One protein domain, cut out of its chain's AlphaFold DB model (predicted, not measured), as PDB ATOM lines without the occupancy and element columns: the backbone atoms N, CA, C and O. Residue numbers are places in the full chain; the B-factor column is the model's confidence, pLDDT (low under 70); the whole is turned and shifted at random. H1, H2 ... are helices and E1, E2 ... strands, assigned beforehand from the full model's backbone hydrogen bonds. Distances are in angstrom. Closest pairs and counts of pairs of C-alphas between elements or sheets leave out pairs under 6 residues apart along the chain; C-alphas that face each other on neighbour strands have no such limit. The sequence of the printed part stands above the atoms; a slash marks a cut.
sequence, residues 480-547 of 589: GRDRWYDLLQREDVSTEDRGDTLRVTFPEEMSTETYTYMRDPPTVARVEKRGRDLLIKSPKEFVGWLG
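Overview. This is residues 480 to 547 of the 589 residues of a protein of Halosimplex carlsbadense 2-9-1 (UniProt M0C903). A twisted sheet of four short strands makes a wall, with H2 over one face at E4 and E3 and the other face bare. H3 rises at one end of the strands, and H1, farther out from that covered face, touches both H2 and H3. The printed part has 68 residues, with three named helices and four named strands in the order H1 E1 E2 H2 E3 E4 H3. The sheet order is E1 E2 E4 E3, antiparallel, and the class is mixed. The whole is compact, with a radius of gyration of the C-alphas of 10.8 A and spans of 28 by 23 by 19 A.

Arrangement. Begin with H1, residues 480 to 488, only just not on the sheet, with 4 pairs of C-alphas within 10 A. E1, residues 494 to 497, and E2, residues 502 to 505, form a hairpin; find N 496 and O 503 at 2.9 A. H2, residues 514 to 519, only just touches H1, with 3 pairs of C-alphas within 8 A, Trp 484 and Tyr 517 closest at 7.0 A. E3, residues 527 to 530, and E4, residues 533 to 536, form a hairpin, with N 528 and O 535 at 2.8 A; across E2 and E4, N 504 and O 534 are 2.8 A apart. H2 is on the sheet at a height of 8.8 A, along the strands, 16 degrees from E3 on the local plane. E2, H2 and E3 make a split strand-helix-strand unit, two strands running the same way with E4 between them, its crossover right-handed. H3, residues 539 to 546, only grazes the sheet, with residues 539 to 543, and touches H1, the C-alphas of Arg 481 and Leu 546 closest at 5.7 A. Every O i to N i+4 pair is within hydrogen-bond range in H1 and H3, and 1 of 2 in H2.

Along the chain. Find C-alpha 480 at (94.185, -68.372, 12.418); from there H1 runs 12.3 A to C-alpha 488. E1 covers 10.1 A, E2 10.0 A, H2 8.7 A, and E3 and E4 9.8 A each. H3 runs 10.3 A, to C-alpha 546 at (85.818, -68.375, 16.219).

Size, cuts and confidence. The C-alphas farthest apart are those of Glu 509 and Gly 544, 28.7 A. The printed part has no cut, and no link is long. Its mean pLDDT is 87.1, and no printed residue is under 70.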
ATOM      1  N   GLY A 480      95.027 -69.327  13.136       82.94
ATOM      2  CA  GLY A 480      94.185 -68.372  12.418       82.94
ATOM      3  C   GLY A 480      93.049 -67.852  13.286       82.94
ATOM      4  O   GLY A 480      92.754 -66.654  13.244       82.94
ATOM      5  N   ARG A 481      92.460 -68.721  14.110       87.75
ATOM      6  CA  ARG A 481      91.447 -68.341  15.100       87.75
ATOM      7  C   ARG A 481      92.022 -67.367  16.120       87.75
ATOM      8  O   ARG A 481      91.415 -66.323  16.356       87.75
ATOM      9  N   ASP A 482      93.220 -67.640  16.627       84.62
ATOM     10  CA  ASP A 482      93.886 -66.778  17.609       84.62
ATOM     11  C   ASP A 482      94.234 -65.404  17.018       84.62
ATOM     12  O   ASP A 482      93.915 -64.369  17.605       84.62
ATOM     13  N   ARG A 483      94.766 -65.363  15.785       86.19
ATOM     14  CA  ARG A 483      94.998 -64.097  15.060       86.19
ATOM     15  C   ARG A 483      93.721 -63.279  14.894       86.19
ATOM     16  O   ARG A 483      93.751 -62.055  15.019       86.19
ATOM     17  N   TRP A 484      92.604 -63.931  14.577       91.06
ATOM     18  CA  TRP A 484      91.311 -63.260  14.468       91.06
ATOM     19  C   TRP A 484      90.808 -62.750  15.814       91.06
ATOM     20  O   TRP A 484      90.252 -61.652  15.875       91.06
ATOM     21  N   TYR A 485      91.024 -63.507  16.886       89.62
ATOM     22  CA  TYR A 485      90.671 -63.096  18.237       89.62
ATOM     23  C   TYR A 485      91.426 -61.821  18.643       89.62
ATOM     24  O   TYR A 485      90.798 -60.839  19.047       89.62
ATOM     25  N   ASP A 486      92.743 -61.784  18.426       88.38
ATOM     26  CA  ASP A 486      93.583 -60.609  18.685       88.38
ATOM     27  C   ASP A 486      93.202 -59.414  17.805       88.38
ATOM     28  O   ASP A 486      93.127 -58.276  18.277       88.38
ATOM     29  N   LEU A 487      92.911 -59.657  16.522       90.12
ATOM     30  CA  LEU A 487      92.462 -58.621  15.594       90.12
ATOM     31  C   LEU A 487      91.188 -57.933  16.098       90.12
ATOM     32  O   LEU A 487      91.093 -56.708  16.053       90.12
ATOM     33  N   LEU A 488      90.213 -58.717  16.560       90.56
ATOM     34  CA  LEU A 488      88.916 -58.215  17.007       90.56
ATOM     35  C   LEU A 488      88.991 -57.449  18.336       90.56
ATOM     36  O   LEU A 488      88.092 -56.664  18.624       90.56
ATOM     37  N   GLN A 489      90.055 -57.621  19.126       88.81
ATOM     38  CA  GLN A 489      90.290 -56.823  20.336       88.81
ATOM     39  C   GLN A 489      90.822 -55.414  20.054       88.81
ATOM     40  O   GLN A 489      90.825 -54.564  20.949       88.81
ATOM     41  N   ARG A 490      91.305 -55.148  18.840       88.81
ATOM     42  CA  ARG A 490      91.881 -53.847  18.513       88.81
ATOM     43  C   ARG A 490      90.803 -52.772  18.423       88.81
ATOM     44  O   ARG A 490      89.817 -52.922  17.711       88.81
ATOM     45  N   GLU A 491      91.045 -51.627  19.059       86.56
ATOM     46  CA  GLU A 491      90.113 -50.486  19.056       86.56
ATOM     47  C   GLU A 491      89.911 -49.851  17.665       86.56
ATOM     48  O   GLU A 491      88.927 -49.149  17.434       86.56
ATOM     49  N   ASP A 492      90.854 -50.061  16.740       87.94
ATOM     50  CA  ASP A 492      90.830 -49.526  15.375       87.94
ATOM     51  C   ASP A 492      90.176 -50.471  14.350       87.94
ATOM     52  O   ASP A 492      90.024 -50.100  13.181       87.94
ATOM     53  N   VAL A 493      89.738 -51.654  14.791       89.88
ATOM     54  CA  VAL A 493      88.946 -52.612  14.014       89.88
ATOM     55  C   VAL A 493      87.497 -52.543  14.489       89.88
ATOM     56  O   VAL A 493      87.215 -52.474  15.679       89.88
ATOM     57  N   SER A 494      86.547 -52.540  13.552       89.19
ATOM     58  CA  SER A 494      85.116 -52.508  13.892       89.19
ATOM     59  C   SER A 494      84.324 -53.576  13.154       89.19
ATOM     60  O   SER A 494      84.553 -53.832  11.966       89.19
ATOM     61  N   THR A 495      83.373 -54.174  13.867       91.06
ATOM     62  CA  THR A 495      82.405 -55.138  13.345       91.06
ATOM     63  C   THR A 495      81.049 -54.462  13.126       91.06
ATOM     64  O   THR A 495      80.633 -53.583  13.879       91.06
ATOM     65  N   GLU A 496      80.362 -54.835  12.050       89.94
ATOM     66  CA  GLU A 496      79.004 -54.393  11.734       89.94
ATOM     67  C   GLU A 496      78.193 -55.625  11.318       89.94
ATOM     68  O   GLU A 496      78.371 -56.146  10.209       89.94
ATOM     69  N   ASP A 497      77.318 -56.102  12.206       87.00
ATOM     70  CA  ASP A 497      76.361 -57.158  11.878       87.00
ATOM     71  C   ASP A 497      75.226 -56.597  11.005       87.00
ATOM     72  O   ASP A 497      74.603 -55.576  11.312       87.00
ATOM     73  N   ARG A 498      74.971 -57.259   9.875       86.31
ATOM     74  CA  ARG A 498      73.899 -56.930   8.925       86.31
ATOM     75  C   ARG A 498      72.893 -58.074   8.771       86.31
ATOM     76  O   ARG A 498      72.164 -58.105   7.778       86.31
ATOM     77  N   GLY A 499      72.859 -59.014   9.714       81.00
ATOM     78  CA  GLY A 499      71.991 -60.190   9.720       81.00
ATOM     79  C   GLY A 499      72.537 -61.314   8.841       81.00
ATOM     80  O   GLY A 499      73.089 -62.290   9.337       81.00
ATOM     81  N   ASP A 500      72.422 -61.170   7.519       86.75
ATOM     82  CA  ASP A 500      72.875 -62.203   6.568       86.75
ATOM     83  C   ASP A 500      74.384 -62.133   6.284       86.75
ATOM     84  O   ASP A 500      74.960 -63.027   5.666       86.75
ATOM     85  N   THR A 501      75.035 -61.043   6.689       90.94
ATOM     86  CA  THR A 501      76.467 -60.828   6.487       90.94
ATOM     87  C   THR A 501      77.057 -60.069   7.660       90.94
ATOM     88  O   THR A 501      76.410 -59.168   8.184       90.94
ATOM     89  N   LEU A 502      78.314 -60.344   7.978       92.06
ATOM     90  CA  LEU A 502      79.089 -59.617   8.974       92.06
ATOM     91  C   LEU A 502      80.210 -58.862   8.256       92.06
ATOM     92  O   LEU A 502      80.946 -59.443   7.456       92.06
ATOM     93  N   ARG A 503      80.328 -57.554   8.496       92.38
ATOM     94  CA  ARG A 503      81.398 -56.730   7.920       92.38
ATOM     95  C   ARG A 503      82.434 -56.406   8.984       92.38
ATOM     96  O   ARG A 503      82.086 -55.903  10.045       92.38
ATOM     97  N   VAL A 504      83.699 -56.626   8.653       92.31
ATOM     98  CA  VAL A 504      84.853 -56.286   9.488       92.31
ATOM     99  C   VAL A 504      85.648 -55.202   8.773       92.31
ATOM    100  O   VAL A 504      86.109 -55.401   7.646       92.31
ATOM    101  N   THR A 505      85.757 -54.033   9.395       90.94
ATOM    102  CA  THR A 505      86.402 -52.846   8.821       90.94
ATOM    103  C   THR A 505      87.788 -52.680   9.425       90.94
ATOM    104  O   THR A 505      87.911 -52.554  10.642       90.94
ATOM    105  N   PHE A 506      88.809 -52.637   8.568       91.06
ATOM    106  CA  PHE A 506      90.208 -52.485   8.969       91.06
ATOM    107  C   PHE A 506      90.673 -51.023   8.841       91.06
ATOM    108  O   PHE A 506      90.152 -50.277   7.993       91.06
ATOM    109  N   PRO A 507      91.684 -50.611   9.627       88.25
ATOM    110  CA  PRO A 507      92.371 -49.338   9.429       88.25
ATOM    111  C   PRO A 507      93.119 -49.318   8.081       88.25
ATOM    112  O   PRO A 507      93.392 -50.357   7.473       88.25
ATOM    113  N   GLU A 508      93.414 -48.124   7.556       84.12
ATOM    114  CA  GLU A 508      93.986 -47.958   6.206       84.12
ATOM    115  C   GLU A 508      95.386 -48.589   6.090       84.12
ATOM    116  O   GLU A 508      95.740 -49.176   5.062       84.12
ATOM    117  N   GLU A 509      96.131 -48.552   7.191       83.00
ATOM    118  CA  GLU A 509      97.473 -49.097   7.363       83.00
ATOM    119  C   GLU A 509      97.523 -50.627   7.201       83.00
ATOM    120  O   GLU A 509      98.555 -51.158   6.803       83.00
ATOM    121  N   MET A 510      96.409 -51.336   7.425       81.31
ATOM    122  CA  MET A 510      96.319 -52.807   7.349       81.31
ATOM    123  C   MET A 510      95.763 -53.328   6.016       81.31
ATOM    124  O   MET A 510      95.455 -54.515   5.867       81.31
ATOM    125  N   SER A 511      95.612 -52.467   5.008       71.81
ATOM    126  CA  SER A 511      95.008 -52.847   3.722       71.81
ATOM    127  C   SER A 511      95.719 -54.012   3.005       71.81
ATOM    128  O   SER A 511      95.071 -54.751   2.253       71.81
ATOM    129  N   THR A 512      97.012 -54.232   3.260       72.38
ATOM    130  CA  THR A 512      97.793 -55.380   2.766       72.38
ATOM    131  C   THR A 512      97.568 -56.656   3.581       72.38
ATOM    132  O   THR A 512      97.482 -57.734   2.998       72.38
ATOM    133  N   GLU A 513      97.392 -56.540   4.898       76.31
ATOM    134  CA  GLU A 513      97.218 -57.667   5.829       76.31
ATOM    135  C   GLU A 513      95.829 -58.308   5.750       76.31
ATOM    136  O   GLU A 513      95.669 -59.487   6.054       76.31
ATOM    137  N   THR A 514      94.822 -57.575   5.262       80.44
ATOM    138  CA  THR A 514      93.462 -58.110   5.038       80.44
ATOM    139  C   THR A 514      93.432 -59.406   4.225       80.44
ATOM    140  O   THR A 514      92.538 -60.222   4.422       80.44
ATOM    141  N   TYR A 515      94.393 -59.623   3.318       79.69
ATOM    142  CA  TYR A 515      94.480 -60.873   2.557       79.69
ATOM    143  C   TYR A 515      94.841 -62.082   3.422       79.69
ATOM    144  O   TYR A 515      94.371 -63.181   3.126       79.69
ATOM    145  N   THR A 516      95.640 -61.887   4.470       79.69
ATOM    146  CA  THR A 516      95.987 -62.931   5.438       79.69
ATOM    147  C   THR A 516      94.744 -63.323   6.230       79.69
ATOM    148  O   THR A 516      94.306 -64.466   6.143       79.69
ATOM    149  N   TYR A 517      94.080 -62.350   6.862       86.44
ATOM    150  CA  TYR A 517      92.868 -62.594   7.653       86.44
ATOM    151  C   TYR A 517      91.709 -63.157   6.829       86.44
ATOM    152  O   TYR A 517      90.976 -64.012   7.309       86.44
ATOM    153  N   MET A 518      91.547 -62.739   5.567       85.12
ATOM    154  CA  MET A 518      90.524 -63.298   4.670       85.12
ATOM    155  C   MET A 518      90.667 -64.811   4.496       85.12
ATOM    156  O   MET A 518      89.673 -65.496   4.272       85.12
ATOM    157  N   ARG A 519      91.903 -65.314   4.536       80.38
ATOM    158  CA  ARG A 519      92.192 -66.723   4.293       80.38
ATOM    159  C   ARG A 519      92.022 -67.573   5.539       80.38
ATOM    160  O   ARG A 519      91.786 -68.751   5.348       80.38
ATOM    161  N   ASP A 520      92.141 -67.002   6.738       85.44
ATOM    162  CA  ASP A 520      92.149 -67.736   8.009       85.44
ATOM    163  C   ASP A 520      90.906 -68.603   8.252       85.44
ATOM    164  O   ASP A 520      91.100 -69.810   8.419       85.44
ATOM    165  N   PRO A 521      89.672 -68.076   8.168       86.81
ATOM    166  CA  PRO A 521      88.478 -68.838   8.507       86.81
ATOM    167  C   PRO A 521      88.191 -69.994   7.535       86.81
ATOM    168  O   PRO A 521      88.586 -69.937   6.362       86.81
ATOM    169  N   PRO A 522      87.407 -71.001   7.963       80.62
ATOM    170  CA  PRO A 522      86.945 -72.083   7.106       80.62
ATOM    171  C   PRO A 522      86.214 -71.564   5.871       80.62
ATOM    172  O   PRO A 522      85.456 -70.591   5.930       80.62
ATOM    173  N   THR A 523      86.355 -72.261   4.743       80.88
ATOM    174  CA  THR A 523      85.729 -71.875   3.465       80.88
ATOM    175  C   THR A 523      84.206 -71.691   3.581       80.88
ATOM    176  O   THR A 523      83.625 -70.832   2.910       80.88
ATOM    177  N   VAL A 524      83.549 -72.432   4.482       83.88
ATOM    178  CA  VAL A 524      82.107 -72.321   4.776       83.88
ATOM    179  C   VAL A 524      81.689 -70.944   5.320       83.88
ATOM    180  O   VAL A 524      80.554 -70.517   5.080       83.88
ATOM    181  N   ALA A 525      82.611 -70.188   5.932       86.56
ATOM    182  CA  ALA A 525      82.404 -68.802   6.366       86.56
ATOM    183  C   ALA A 525      82.257 -67.817   5.184       86.56
ATOM    184  O   ALA A 525      81.661 -66.743   5.326       86.56
ATOM    185  N   ARG A 526      82.759 -68.197   3.995       88.31
ATOM    186  CA  ARG A 526      82.618 -67.468   2.720       88.31
ATOM    187  C   ARG A 526      83.036 -65.996   2.822       88.31
ATOM    188  O   ARG A 526      82.261 -65.093   2.486       88.31
ATOM    189  N   VAL A 527      84.260 -65.766   3.290       89.75
ATOM    190  CA  VAL A 527      84.843 -64.430   3.468       89.75
ATOM    191  C   VAL A 527      85.222 -63.817   2.114       89.75
ATOM    192  O   VAL A 527      85.874 -64.450   1.290       89.75
ATOM    193  N   GLU A 528      84.814 -62.573   1.867       90.00
ATOM    194  CA  GLU A 528      85.116 -61.816   0.646       90.00
ATOM    195  C   GLU A 528      85.762 -60.472   0.994       90.00
ATOM    196  O   GLU A 528      85.228 -59.704   1.794       90.00
ATOM    197  N   LYS A 529      86.878 -60.136   0.343       88.88
ATOM    198  CA  LYS A 529      87.492 -58.811   0.473       88.88
ATOM    199  C   LYS A 529      86.710 -57.752  -0.305       88.88
ATOM    200  O   LYS A 529      86.467 -57.894  -1.503       88.88
ATOM    201  N   ARG A 530      86.391 -56.633   0.352       86.12
ATOM    202  CA  ARG A 530      85.783 -55.440  -0.256       86.12
ATOM    203  C   ARG A 530      86.558 -54.184   0.118       86.12
ATOM    204  O   ARG A 530      86.321 -53.562   1.148       86.12
ATOM    205  N   GLY A 531      87.481 -53.784  -0.755       84.75
ATOM    206  CA  GLY A 531      88.378 -52.662  -0.478       84.75
ATOM    207  C   GLY A 531      89.291 -52.996   0.699       84.75
ATOM    208  O   GLY A 531      90.115 -53.899   0.583       84.75
ATOM    209  N   ARG A 532      89.127 -52.281   1.816       85.38
ATOM    210  CA  ARG A 532      89.837 -52.549   3.078       85.38
ATOM    211  C   ARG A 532      89.039 -53.411   4.061       85.38
ATOM    212  O   ARG A 532      89.535 -53.701   5.138       85.38
ATOM    213  N   ASP A 533      87.821 -53.799   3.707       90.00
ATOM    214  CA  ASP A 533      86.941 -54.541   4.604       90.00
ATOM    215  C   ASP A 533      86.908 -56.018   4.222       90.00
ATOM    216  O   ASP A 533      87.113 -56.381   3.058       90.00
ATOM    217  N   LEU A 534      86.558 -56.855   5.192       92.50
ATOM    218  CA  LEU A 534      86.173 -58.239   4.961       92.50
ATOM    219  C   LEU A 534      84.667 -58.390   5.170       92.50
ATOM    220  O   LEU A 534      84.105 -57.907   6.152       92.50
ATOM    221  N   LEU A 535      84.007 -59.040   4.215       92.94
ATOM    222  CA  LEU A 535      82.592 -59.375   4.258       92.94
ATOM    223  C   LEU A 535      82.447 -60.882   4.452       92.94
ATOM    224  O   LEU A 535      82.739 -61.661   3.548       92.94
ATOM    225  N   ILE A 536      81.958 -61.284   5.613       94.19
ATOM    226  CA  ILE A 536      81.679 -62.672   5.969       94.19
ATOM    227  C   ILE A 536      80.232 -62.960   5.572       94.19
ATOM    228  O   ILE A 536      79.302 -62.356   6.110       94.19
ATOM    229  N   LYS A 537      80.030 -63.846   4.589       92.44
ATOM    230  CA  LYS A 537      78.691 -64.165   4.057       92.44
ATOM    231  C   LYS A 537      77.952 -65.244   4.842       92.44
ATOM    232  O   LYS A 537      76.756 -65.406   4.628       92.44
ATOM    233  N   SER A 538      78.653 -65.978   5.701       92.25
ATOM    234  CA  SER A 538      78.053 -66.955   6.610       92.25
ATOM    235  C   SER A 538      78.462 -66.624   8.053       92.25
ATOM    236  O   SER A 538      79.364 -67.270   8.588       92.25
ATOM    237  N   PRO A 539      77.848 -65.612   8.702       91.06
ATOM    238  CA  PRO A 539      78.262 -65.175  10.038       91.06
ATOM    239  C   PRO A 539      78.198 -66.284  11.094       91.06
ATOM    240  O   PRO A 539      79.091 -66.373  11.926       91.06
ATOM    241  N   LYS A 540      77.197 -67.173  11.019       89.75
ATOM    242  CA  LYS A 540      77.047 -68.305  11.950       89.75
ATOM    243  C   LYS A 540      78.216 -69.287  11.894       89.75
ATOM    244  O   LYS A 540      78.712 -69.688  12.937       89.75
ATOM    245  N   GLU A 541      78.672 -69.634  10.691       90.06
ATOM    246  CA  GLU A 541      79.827 -70.525  10.501       90.06
ATOM    247  C   GLU A 541      81.114 -69.869  11.013       90.06
ATOM    248  O   GLU A 541      81.928 -70.511  11.665       90.06
ATOM    249  N   PHE A 542      81.274 -68.563  10.770       91.12
ATOM    250  CA  PHE A 542      82.418 -67.804  11.272       91.12
ATOM    251  C   PHE A 542      82.441 -67.724  12.800       91.12
ATOM    252  O   PHE A 542      83.480 -67.967  13.400       91.12
ATOM    253  N   VAL A 543      81.309 -67.405  13.433       89.50
ATOM    254  CA  VAL A 543      81.198 -67.339  14.898       89.50
ATOM    255  C   VAL A 543      81.357 -68.731  15.516       89.50
ATOM    256  O   VAL A 543      82.036 -68.868  16.526       89.50
ATOM    257  N   GLY A 544      80.799 -69.772  14.889       88.50
ATOM    258  CA  GLY A 544      80.987 -71.160  15.318       88.50
ATOM    259  C   GLY A 544      82.452 -71.597  15.293       88.50
ATOM    260  O   GLY A 544      82.904 -72.242  16.233       88.50
ATOM    261  N   TRP A 545      83.198 -71.196  14.261       89.62
ATOM    262  CA  TRP A 545      84.641 -71.422  14.165       89.62
ATOM    263  C   TRP A 545      85.451 -70.580  15.162       89.62
ATOM    264  O   TRP A 545      86.341 -71.106  15.825       89.62
ATOM    265  N   LEU A 546      85.133 -69.286  15.295       88.75
ATOM    266  CA  LEU A 546      85.818 -68.375  16.219       88.75
ATOM    267  C   LEU A 546      85.625 -68.798  17.684       88.75
ATOM    268  O   LEU A 546      86.482 -68.550  18.527       88.75
ATOM    269  N   GLY A 547      84.495 -69.442  17.982       86.50
ATOM    270  CA  GLY A 547      84.126 -69.851  19.325       86.50
ATOM    271  C   GLY A 547      83.617 -68.672  20.150       86.50
ATOM    272  O   GLY A 547      82.747 -67.914  19.717       86.50
TER     273      GLY A 547